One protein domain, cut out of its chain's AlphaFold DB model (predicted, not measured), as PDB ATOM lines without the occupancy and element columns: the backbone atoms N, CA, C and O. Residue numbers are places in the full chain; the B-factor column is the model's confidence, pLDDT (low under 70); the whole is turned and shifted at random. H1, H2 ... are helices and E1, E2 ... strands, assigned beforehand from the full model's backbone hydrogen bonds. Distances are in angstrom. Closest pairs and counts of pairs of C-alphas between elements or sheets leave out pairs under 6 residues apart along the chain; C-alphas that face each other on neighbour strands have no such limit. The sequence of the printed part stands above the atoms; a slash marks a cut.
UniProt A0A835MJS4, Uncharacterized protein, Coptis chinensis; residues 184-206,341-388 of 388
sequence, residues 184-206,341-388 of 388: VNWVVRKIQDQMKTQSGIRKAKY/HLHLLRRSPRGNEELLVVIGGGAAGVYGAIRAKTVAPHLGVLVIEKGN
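What this domain is: This is residues 184 to 206 and 341 to 388 of the 388 residues of an uncharacterized protein of Coptis chinensis (UniProt A0A835MJS4). A small strand-helix-strand unit, in which two parallel strands lie side by side with H2 packed over one face of them, is joined at one end by a long straight helix, H1, that meets the beginning of H2 nearly at a right angle and runs on well past it. Residues 200 to 206, the far end of H1, stick out free, and the unnamed stretch of residues 341 to 354 makes a wide loop that swings out beyond the strands, away from H1, before it leads into E1. You have 71 printed residues, with the two helices and two strands in the order H1, E1, H2, E2; the sheet's order is E1, E2, parallel, and the class is mixed, helices and strands. The whole is only just loose, close to compact, with a radius of gyration of the C-alphas of 13.5 A, and the C-alphas span 33 by 32 by 22 A along their three main axes.

Where its parts are: Start at C-alpha 184, at (191.027, 281.317, 171.410), where H1 begins. H1 holds residues 184 to 206, 23 residues, and measures 32.0 A from first to last C-alpha; find its last C-alpha at (215.376, 280.460, 192.157). The next printed residue is His 341, and residues 341 to 354 hold no named element. From Leu 355 read the strand E1, residues 355 to 359, 12.8 A from first to last C-alpha. After a tight link of 3 residues comes the helix H2, residues 363 to 375, 18.2 A from first to last C-alpha. Another tight link, of 4 residues, leads to the strand E2, residues 380 to 384, 13.2 A long, whose last C-alpha you find at (208.741, 279.794, 175.724).

How they stand to each other: Look first at the two strands: E1 and E2 are parallel neighbours, with 18 degrees between their N-to-C directions. Among the C-alphas that face each other are 355 and 380, 4.4 A apart, and 359 and 384, 5.0 A apart. Find N 356 and O 380 within hydrogen-bond range at 2.8 A, and N 384 and O 358 within range at 2.8 A as well. E1, H2 and E2 form a strand-helix-strand unit, two parallel neighbour strands with a helix between them in the chain, and its crossover is right-handed. The closest C-alphas of E1 and H2 are those of Val 358 and Gly 365, 6.1 A apart. The closest C-alphas of H2 and E2 are those of Ala 369 and Val 381, 6.4 A apart. Now turn to H1: it touches H2 with its residues 184 to 188 alone, and H2 touches it with residues 363 to 367 alone. Their closest C-alphas are those of Val 188 and Ala 363, 5.7 A apart, and their lines are about perpendicular, at 88 degrees. H1 and E2 are apart. In H1 and H2, every O i to N i+4 pair is within hydrogen-bond range.

The domain as a whole: The two C-alphas farthest apart are those of Trp 186 and Pro 349, 38.9 A. Residues 207 to 340 are cut out and not printed, and from C-alpha 206 to C-alpha 341 the gap across the cut is 30.1 A. The link from H1 to E1 runs across this cut; of the links that are printed whole, E1 to H2 and H2 to E2 are both tight. The printed part ends at Asn 388, the chain's last residue. The mean pLDDT of the printed part is 70.6, and you will find values under 70 at residues 198 to 206, 341 to 353 and 387 to 388.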
ATOM      1  N   VAL A 184     189.564 281.539 171.411       74.50
ATOM      2  CA  VAL A 184     191.027 281.317 171.410       74.50
ATOM      3  C   VAL A 184     191.760 282.420 172.176       74.50
ATOM      4  O   VAL A 184     192.644 282.124 172.972       74.50
ATOM      5  N   ASN A 185     191.360 283.682 172.005       80.06
ATOM      6  CA  ASN A 185     191.982 284.814 172.695       80.06
ATOM      7  C   ASN A 185     191.829 284.727 174.218       80.06
ATOM      8  O   ASN A 185     192.784 284.999 174.947       80.06
ATOM      9  N   TRP A 186     190.660 284.309 174.705       84.69
ATOM     10  CA  TRP A 186     190.424 284.073 176.125       84.69
ATOM     11  C   TRP A 186     191.324 282.953 176.660       84.69
ATOM     12  O   TRP A 186     192.013 283.144 177.662       84.69
ATOM     13  N   VAL A 187     191.389 281.821 175.951       80.44
ATOM     14  CA  VAL A 187     192.231 280.670 176.324       80.44
ATOM     15  C   VAL A 187     193.702 281.075 176.395       80.44
ATOM     16  O   VAL A 187     194.378 280.816 177.389       80.44
ATOM     17  N   VAL A 188     194.190 281.761 175.362       81.19
ATOM     18  CA  VAL A 188     195.569 282.257 175.279       81.19
ATOM     19  C   VAL A 188     195.867 283.178 176.447       81.19
ATOM     20  O   VAL A 188     196.863 282.973 177.134       81.19
ATOM     21  N   ARG A 189     194.987 284.143 176.732       81.88
ATOM     22  CA  ARG A 189     195.149 285.055 177.865       81.88
ATOM     23  C   ARG A 189     195.219 284.311 179.196       81.88
ATOM     24  O   ARG A 189     196.115 284.591 179.983       81.88
ATOM     25  N   LYS A 190     194.328 283.347 179.447       83.50
ATOM     26  CA  LYS A 190     194.346 282.563 180.694       83.50
ATOM     27  C   LYS A 190     195.630 281.764 180.849       83.50
ATOM     28  O   LYS A 190     196.225 281.774 181.924       83.50
ATOM     29  N   ILE A 191     196.093 281.138 179.772       79.69
ATOM     30  CA  ILE A 191     197.363 280.410 179.755       79.69
ATOM     31  C   ILE A 191     198.535 281.367 179.998       79.69
ATOM     32  O   ILE A 191     199.394 281.081 180.828       79.69
ATOM     33  N   GLN A 192     198.557 282.531 179.348       77.62
ATOM     34  CA  GLN A 192     199.579 283.553 179.574       77.62
ATOM     35  C   GLN A 192     199.579 284.061 181.021       77.62
ATOM     36  O   GLN A 192     200.643 284.205 181.622       77.62
ATOM     37  N   ASP A 193     198.414 284.317 181.612       78.00
ATOM     38  CA  ASP A 193     198.294 284.783 182.996       78.00
ATOM     39  C   ASP A 193     198.766 283.712 183.993       78.00
ATOM     40  O   ASP A 193     199.486 284.018 184.953       78.00
ATOM     41  N   GLN A 194     198.472 282.438 183.721       71.56
ATOM     42  CA  GLN A 194     199.045 281.315 184.463       71.56
ATOM     43  C   GLN A 194     200.566 281.242 184.294       71.56
ATOM     44  O   GLN A 194     201.283 281.135 185.291       71.56
ATOM     45  N   MET A 195     201.085 281.370 183.070       71.12
ATOM     46  CA  MET A 195     202.525 281.373 182.795       71.12
ATOM     47  C   MET A 195     203.235 282.518 183.525       71.12
ATOM     48  O   MET A 195     204.288 282.303 184.126       71.12
ATOM     49  N   LYS A 196     202.656 283.724 183.548       73.62
ATOM     50  CA  LYS A 196     203.186 284.876 184.296       73.62
ATOM     51  C   LYS A 196     203.225 284.588 185.792       73.62
ATOM     52  O   LYS A 196     204.280 284.755 186.409       73.62
ATOM     53  N   THR A 197     202.127 284.089 186.351       72.00
ATOM     54  CA  THR A 197     202.012 283.747 187.777       72.00
ATOM     55  C   THR A 197     203.033 282.676 188.170       72.00
ATOM     56  O   THR A 197     203.797 282.845 189.124       72.00
ATOM     57  N   GLN A 198     203.155 281.618 187.366       64.12
ATOM     58  CA  GLN A 198     204.137 280.553 187.564       64.12
ATOM     59  C   GLN A 198     205.580 281.036 187.365       64.12
ATOM     60  O   GLN A 198     206.475 280.605 188.092       64.12
ATOM     61  N   SER A 199     205.837 281.958 186.433       60.50
ATOM     62  CA  SER A 199     207.168 282.543 186.237       60.50
ATOM     63  C   SER A 199     207.610 283.376 187.445       60.50
ATOM     64  O   SER A 199     208.784 283.331 187.810       60.50
ATOM     65  N   GLY A 200     206.684 284.077 188.111       58.06
ATOM     66  CA  GLY A 200     206.940 284.805 189.355       58.06
ATOM     67  C   GLY A 200     207.299 283.866 190.506       58.06
ATOM     68  O   GLY A 200     208.315 284.070 191.172       58.06
ATOM     69  N   ILE A 201     206.535 282.780 190.669       59.19
ATOM     70  CA  ILE A 201     206.794 281.730 191.670       59.19
ATOM     71  C   ILE A 201     208.149 281.056 191.413       59.19
ATOM     72  O   ILE A 201     208.957 280.900 192.332       59.19
ATOM     73  N   ARG A 202     208.454 280.710 190.156       55.19
ATOM     74  CA  ARG A 202     209.747 280.123 189.772       55.19
ATOM     75  C   ARG A 202     210.894 281.099 190.028       55.19
ATOM     76  O   ARG A 202     211.867 280.713 190.670       55.19
ATOM     77  N   LYS A 203     210.781 282.370 189.620       58.12
ATOM     78  CA  LYS A 203     211.788 283.418 189.898       58.12
ATOM     79  C   LYS A 203     212.029 283.594 191.402       58.12
ATOM     80  O   LYS A 203     213.184 283.692 191.814       58.12
ATOM     81  N   ALA A 204     210.976 283.584 192.222       55.03
ATOM     82  CA  ALA A 204     211.086 283.664 193.677       55.03
ATOM     83  C   ALA A 204     211.811 282.444 194.271       55.03
ATOM     84  O   ALA A 204     212.725 282.611 195.078       55.03
ATOM     85  N   LYS A 205     211.487 281.230 193.806       50.75
ATOM     86  CA  LYS A 205     212.152 279.983 194.223       50.75
ATOM     87  C   LYS A 205     213.633 279.955 193.831       50.75
ATOM     88  O   LYS A 205     214.473 279.643 194.667       50.75
ATOM     89  N   TYR A 206     213.978 280.353 192.603       49.69
ATOM     90  CA  TYR A 206     215.376 280.460 192.157       49.69
ATOM     91  C   TYR A 206     216.162 281.525 192.935       49.69
ATOM     92  O   TYR A 206     217.331 281.316 193.251       49.69
ATOM     93  N   HIS A 341     208.800 279.351 162.762       40.69
ATOM     94  CA  HIS A 341     209.916 278.420 162.599       40.69
ATOM     95  C   HIS A 341     209.768 277.263 163.596       40.69
ATOM     96  O   HIS A 341     210.114 277.388 164.768       40.69
ATOM     97  N   LEU A 342     209.243 276.129 163.125       38.00
ATOM     98  CA  LEU A 342     209.179 274.881 163.884       38.00
ATOM     99  C   LEU A 342     210.541 274.170 163.791       38.00
ATOM    100  O   LEU A 342     210.840 273.514 162.794       38.00
ATOM    101  N   HIS A 343     211.393 274.314 164.805       43.56
ATOM    102  CA  HIS A 343     212.651 273.566 164.875       43.56
ATOM    103  C   HIS A 343     212.437 272.228 165.592       43.56
ATOM    104  O   HIS A 343     212.396 272.165 166.817       43.56
ATOM    105  N   LEU A 344     212.343 271.142 164.820       40.38
ATOM    106  CA  LEU A 344     212.450 269.779 165.344       40.38
ATOM    107  C   LEU A 344     213.933 269.464 165.594       40.38
ATOM    108  O   LEU A 344     214.689 269.185 164.661       40.38
ATOM    109  N   LEU A 345     214.378 269.536 166.848       40.50
ATOM    110  CA  LEU A 345     215.717 269.090 167.238       40.50
ATOM    111  C   LEU A 345     215.723 267.563 167.400       40.50
ATOM    112  O   LEU A 345     214.937 267.002 168.160       40.50
ATOM    113  N   ARG A 346     216.613 266.872 166.679       40.50
ATOM    114  CA  ARG A 346     216.713 265.405 166.683       40.50
ATOM    115  C   ARG A 346     217.718 264.908 167.739       40.50
ATOM    116  O   ARG A 346     218.914 265.113 167.585       40.50
ATOM    117  N   ARG A 347     217.168 264.190 168.732       43.72
ATOM    118  CA  ARG A 347     217.693 263.139 169.647       43.72
ATOM    119  C   ARG A 347     218.974 263.364 170.479       43.72
ATOM    120  O   ARG A 347     220.082 263.375 169.958       43.72
ATOM    121  N   SER A 348     218.793 263.275 171.805       36.59
ATOM    122  CA  SER A 348     219.770 262.747 172.774       36.59
ATOM    123  C   SER A 348     219.390 261.298 173.150       36.59
ATOM    124  O   SER A 348     218.197 261.003 173.245       36.59
ATOM    125  N   PRO A 349     220.346 260.372 173.347       44.62
ATOM    126  CA  PRO A 349     220.067 258.980 173.677       44.62
ATOM    127  C   PRO A 349     219.990 258.793 175.197       44.62
ATOM    128  O   PRO A 349     221.000 258.485 175.822       44.62
ATOM    129  N   ARG A 350     218.808 258.999 175.793       45.25
ATOM    130  CA  ARG A 350     218.378 258.495 177.120       45.25
ATOM    131  C   ARG A 350     216.923 258.942 177.343       45.25
ATOM    132  O   ARG A 350     216.694 260.105 177.637       45.25
ATOM    133  N   GLY A 351     215.973 258.018 177.171       46.00
ATOM    134  CA  GLY A 351     214.524 258.257 177.293       46.00
ATOM    135  C   GLY A 351     213.920 258.906 176.040       46.00
ATOM    136  O   GLY A 351     214.190 260.062 175.747       46.00
ATOM    137  N   ASN A 352     213.126 258.155 175.271       56.28
ATOM    138  CA  ASN A 352     212.486 258.618 174.028       56.28
ATOM    139  C   ASN A 352     211.262 259.516 174.300       56.28
ATOM    140  O   ASN A 352     210.181 259.257 173.778       56.28
ATOM    141  N   GLU A 353     211.402 260.550 175.123       66.75
ATOM    142  CA  GLU A 353     210.350 261.556 175.277       66.75
ATOM    143  C   GLU A 353     210.588 262.658 174.245       66.75
ATOM    144  O   GLU A 353     211.508 263.471 174.356       66.75
ATOM    145  N   GLU A 354     209.805 262.633 173.168       78.12
ATOM    146  CA  GLU A 354     209.827 263.694 172.168       78.12
ATOM    147  C   GLU A 354     209.278 264.983 172.804       78.12
ATOM    148  O   GLU A 354     208.207 264.985 173.414       78.12
ATOM    149  N   LEU A 355     210.040 266.076 172.696       85.19
ATOM    150  CA  LEU A 355     209.696 267.388 173.247       85.19
ATOM    151  C   LEU A 355     209.561 268.402 172.106       85.19
ATOM    152  O   LEU A 355     210.534 268.708 171.414       85.19
ATOM    153  N   LEU A 356     208.366 268.959 171.937       84.88
ATOM    154  CA  LEU A 356     208.094 270.089 171.062       84.88
ATOM    155  C   LEU A 356     208.337 271.400 171.812       84.88
ATOM    156  O   LEU A 356     207.668 271.692 172.802       84.88
ATOM    157  N   VAL A 357     209.256 272.222 171.310       87.25
ATOM    158  CA  VAL A 357     209.499 273.568 171.842       87.25
ATOM    159  C   VAL A 357     208.801 274.595 170.955       87.25
ATOM    160  O   VAL A 357     209.094 274.702 169.767       87.25
ATOM    161  N   VAL A 358     207.891 275.369 171.540       87.50
ATOM    162  CA  VAL A 358     207.173 276.463 170.882       87.50
ATOM    163  C   VAL A 358     207.760 277.789 171.349       87.50
ATOM    164  O   VAL A 358     207.783 278.077 172.544       87.50
ATOM    165  N   ILE A 359     208.235 278.610 170.415       87.19
ATOM    166  CA  ILE A 359     208.812 279.926 170.712       87.19
ATOM    167  C   ILE A 359     207.757 280.999 170.421       87.19
ATOM    168  O   ILE A 359     207.348 281.176 169.275       87.19
ATOM    169  N   GLY A 360     207.345 281.723 171.462       81.06
ATOM    170  CA  GLY A 360     206.288 282.735 171.445       81.06
ATOM    171  C   GLY A 360     204.987 282.222 172.068       81.06
ATOM    172  O   GLY A 360     204.381 281.287 171.554       81.06
ATOM    173  N   GLY A 361     204.534 282.860 173.152       81.38
ATOM    174  CA  GLY A 361     203.287 282.516 173.857       81.38
ATOM    175  C   GLY A 361     202.051 283.274 173.370       81.38
ATOM    176  O   GLY A 361     201.043 283.311 174.065       81.38
ATOM    177  N   GLY A 362     202.106 283.887 172.184       80.25
ATOM    178  CA  GLY A 362     200.935 284.498 171.549       80.25
ATOM    179  C   GLY A 362     199.932 283.460 171.026       80.25
ATOM    180  O   GLY A 362     200.172 282.253 171.097       80.25
ATOM    181  N   ALA A 363     198.832 283.932 170.430       78.19
ATOM    182  CA  ALA A 363     197.714 283.079 170.012       78.19
ATOM    183  C   ALA A 363     198.125 281.895 169.123       78.19
ATOM    184  O   ALA A 363     197.750 280.757 169.394       78.19
ATOM    185  N   ALA A 364     198.968 282.140 168.116       80.00
ATOM    186  CA  ALA A 364     199.453 281.097 167.215       80.00
ATOM    187  C   ALA A 364     200.320 280.040 167.925       80.00
ATOM    188  O   ALA A 364     200.204 278.849 167.636       80.00
ATOM    189  N   GLY A 365     201.176 280.460 168.863       84.31
ATOM    190  CA  GLY A 365     202.058 279.553 169.597       84.31
ATOM    191  C   GLY A 365     201.281 278.661 170.559       84.31
ATOM    192  O   GLY A 365     201.438 277.442 170.548       84.31
ATOM    193  N   VAL A 366     200.371 279.250 171.335       84.81
ATOM    194  CA  VAL A 366     199.500 278.504 172.252       84.81
ATOM    195  C   VAL A 366     198.568 277.563 171.487       84.81
ATOM    196  O   VAL A 366     198.446 276.400 171.862       84.81
ATOM    197  N   TYR A 367     197.975 278.011 170.377       82.06
ATOM    198  CA  TYR A 367     197.149 277.144 169.533       82.06
ATOM    199  C   TYR A 367     197.949 275.957 168.982       82.06
ATOM    200  O   TYR A 367     197.509 274.813 169.084       82.06
ATOM    201  N   GLY A 368     199.155 276.209 168.462       83.88
ATOM    202  CA  GLY A 368     200.051 275.155 167.986       83.88
ATOM    203  C   GLY A 368     200.429 274.159 169.085       83.88
ATOM    204  O   GLY A 368     200.428 272.954 168.842       83.88
ATOM    205  N   ALA A 369     200.684 274.644 170.302       85.88
ATOM    206  CA  ALA A 369     200.994 273.812 171.463       85.88
ATOM    207  C   ALA A 369     199.820 272.907 171.869       85.88
ATOM    208  O   ALA A 369     200.005 271.703 172.059       85.88
ATOM    209  N   ILE A 370     198.611 273.470 171.959       82.81
ATOM    210  CA  ILE A 370     197.396 272.720 172.299       82.81
ATOM    211  C   ILE A 370     197.109 271.677 171.219       82.81
ATOM    212  O   ILE A 370     196.946 270.501 171.532       82.81
ATOM    213  N   ARG A 371     197.140 272.072 169.940       82.62
ATOM    214  CA  ARG A 371     196.887 271.156 168.820       82.62
ATOM    215  C   ARG A 371     197.897 270.012 168.775       82.62
ATOM    216  O   ARG A 371     197.515 268.880 168.486       82.62
ATOM    217  N   ALA A 372     199.166 270.281 169.083       84.38
ATOM    218  CA  ALA A 372     200.188 269.246 169.169       84.38
ATOM    219  C   ALA A 372     199.860 268.205 170.252       84.38
ATOM    220  O   ALA A 372     200.000 267.011 169.999       84.38
ATOM    221  N   LYS A 373     199.346 268.636 171.413       80.25
ATOM    222  CA  LYS A 373     198.858 267.728 172.462       80.25
ATOM    223  C   LYS A 373     197.600 266.961 172.059       80.25
ATOM    224  O   LYS A 373     197.474 265.805 172.443       80.25
ATOM    225  N   THR A 374     196.698 267.559 171.281       75.56
ATOM    226  CA  THR A 374     195.514 266.855 170.755       75.56
ATOM    227  C   THR A 374     195.916 265.717 169.820       75.56
ATOM    228  O   THR A 374     195.387 264.615 169.914       75.56
ATOM    229  N   VAL A 375     196.872 265.971 168.924       82.31
ATOM    230  CA  VAL A 375     197.334 264.985 167.935       82.31
ATOM    231  C   VAL A 375     198.257 263.938 168.567       82.31
ATOM    232  O   VAL A 375     198.216 262.771 168.187       82.31
ATOM    233  N   ALA A 376     199.080 264.336 169.540       80.38
ATOM    234  CA  ALA A 376     200.022 263.464 170.231       80.38
ATOM    235  C   ALA A 376     200.000 263.735 171.751       80.38
ATOM    236  O   ALA A 376     200.817 264.509 172.257       80.38
ATOM    237  N   PRO A 377     199.110 263.074 172.517       80.38
ATOM    238  CA  PRO A 377     198.956 263.327 173.957       80.38
ATOM    239  C   PRO A 377     200.241 263.117 174.773       80.38
ATOM    240  O   PRO A 377     200.507 263.836 175.742       80.38
ATOM    241  N   HIS A 378     201.073 262.168 174.338       79.94
ATOM    242  CA  HIS A 378     202.347 261.807 174.964       79.94
ATOM    243  C   HIS A 378     203.512 262.747 174.599       79.94
ATOM    244  O   HIS A 378     204.562 262.671 175.226       79.94
ATOM    245  N   LEU A 379     203.347 263.644 173.620       83.31
ATOM    246  CA  LEU A 379     204.391 264.586 173.208       83.31
ATOM    247  C   LEU A 379     204.610 265.629 174.307       83.31
ATOM    248  O   LEU A 379     203.671 266.331 174.681       83.31
ATOM    249  N   GLY A 380     205.822 265.774 174.835       82.31
ATOM    250  CA  GLY A 380     206.138 266.890 175.725       82.31
ATOM    251  C   GLY A 380     206.000 268.203 174.955       82.31
ATOM    252  O   GLY A 380     206.480 268.295 173.832       82.31
ATOM    253  N   VAL A 381     205.377 269.235 175.528       84.31
ATOM    254  CA  VAL A 381     205.295 270.554 174.877       84.31
ATOM    255  C   VAL A 381     205.798 271.629 175.834       84.31
ATOM    256  O   VAL A 381     205.306 271.749 176.953       84.31
ATOM    257  N   LEU A 382     206.782 272.410 175.392       84.38
ATOM    258  CA  LEU A 382     207.365 273.525 176.132       84.38
ATOM    259  C   LEU A 382     207.136 274.824 175.359       84.38
ATOM    260  O   LEU A 382     207.747 275.036 174.315       84.38
ATOM    261  N   VAL A 383     206.293 275.709 175.887       84.19
ATOM    262  CA  VAL A 383     206.089 277.053 175.326       84.19
ATOM    263  C   VAL A 383     207.020 278.038 176.027       84.19
ATOM    264  O   VAL A 383     207.029 278.137 177.253       84.19
ATOM    265  N   ILE A 384     207.813 278.769 175.248       84.12
ATOM    266  CA  ILE A 384     208.741 279.794 175.724       84.12
ATOM    267  C   ILE A 384     208.235 281.145 175.236       84.12
ATOM    268  O   ILE A 384     208.325 281.459 174.051       84.12
ATOM    269  N   GLU A 385     207.736 281.967 176.150       83.75
ATOM    270  CA  GLU A 385     207.354 283.345 175.858       83.75
ATOM    271  C   GLU A 385     208.403 284.319 176.391       83.75
ATOM    272  O   GLU A 385     208.881 284.198 177.523       83.75
ATOM    273  N   LYS A 386     208.761 285.311 175.572       77.31
ATOM    274  CA  LYS A 386     209.557 286.441 176.038       77.31
ATOM    275  C   LYS A 386     208.639 287.323 176.883       77.31
ATOM    276  O   LYS A 386     207.863 288.095 176.335       77.31
ATOM    277  N   GLY A 387     208.704 287.172 178.204       62.50
ATOM    278  CA  GLY A 387     208.041 288.098 179.119       62.50
ATOM    279  C   GLY A 387     208.563 289.516 178.885       62.50
ATOM    280  O   GLY A 387     209.782 289.705 178.838       62.50
ATOM    281  N   ASN A 388     207.648 290.464 178.692       44.41
ATOM    282  CA  ASN A 388     207.970 291.890 178.649       44.41
ATOM    283  C   ASN A 388     208.358 292.416 180.031       44.41
ATOM    284  O   ASN A 388     207.764 291.943 181.031       44.41
TER     285      ASN A 388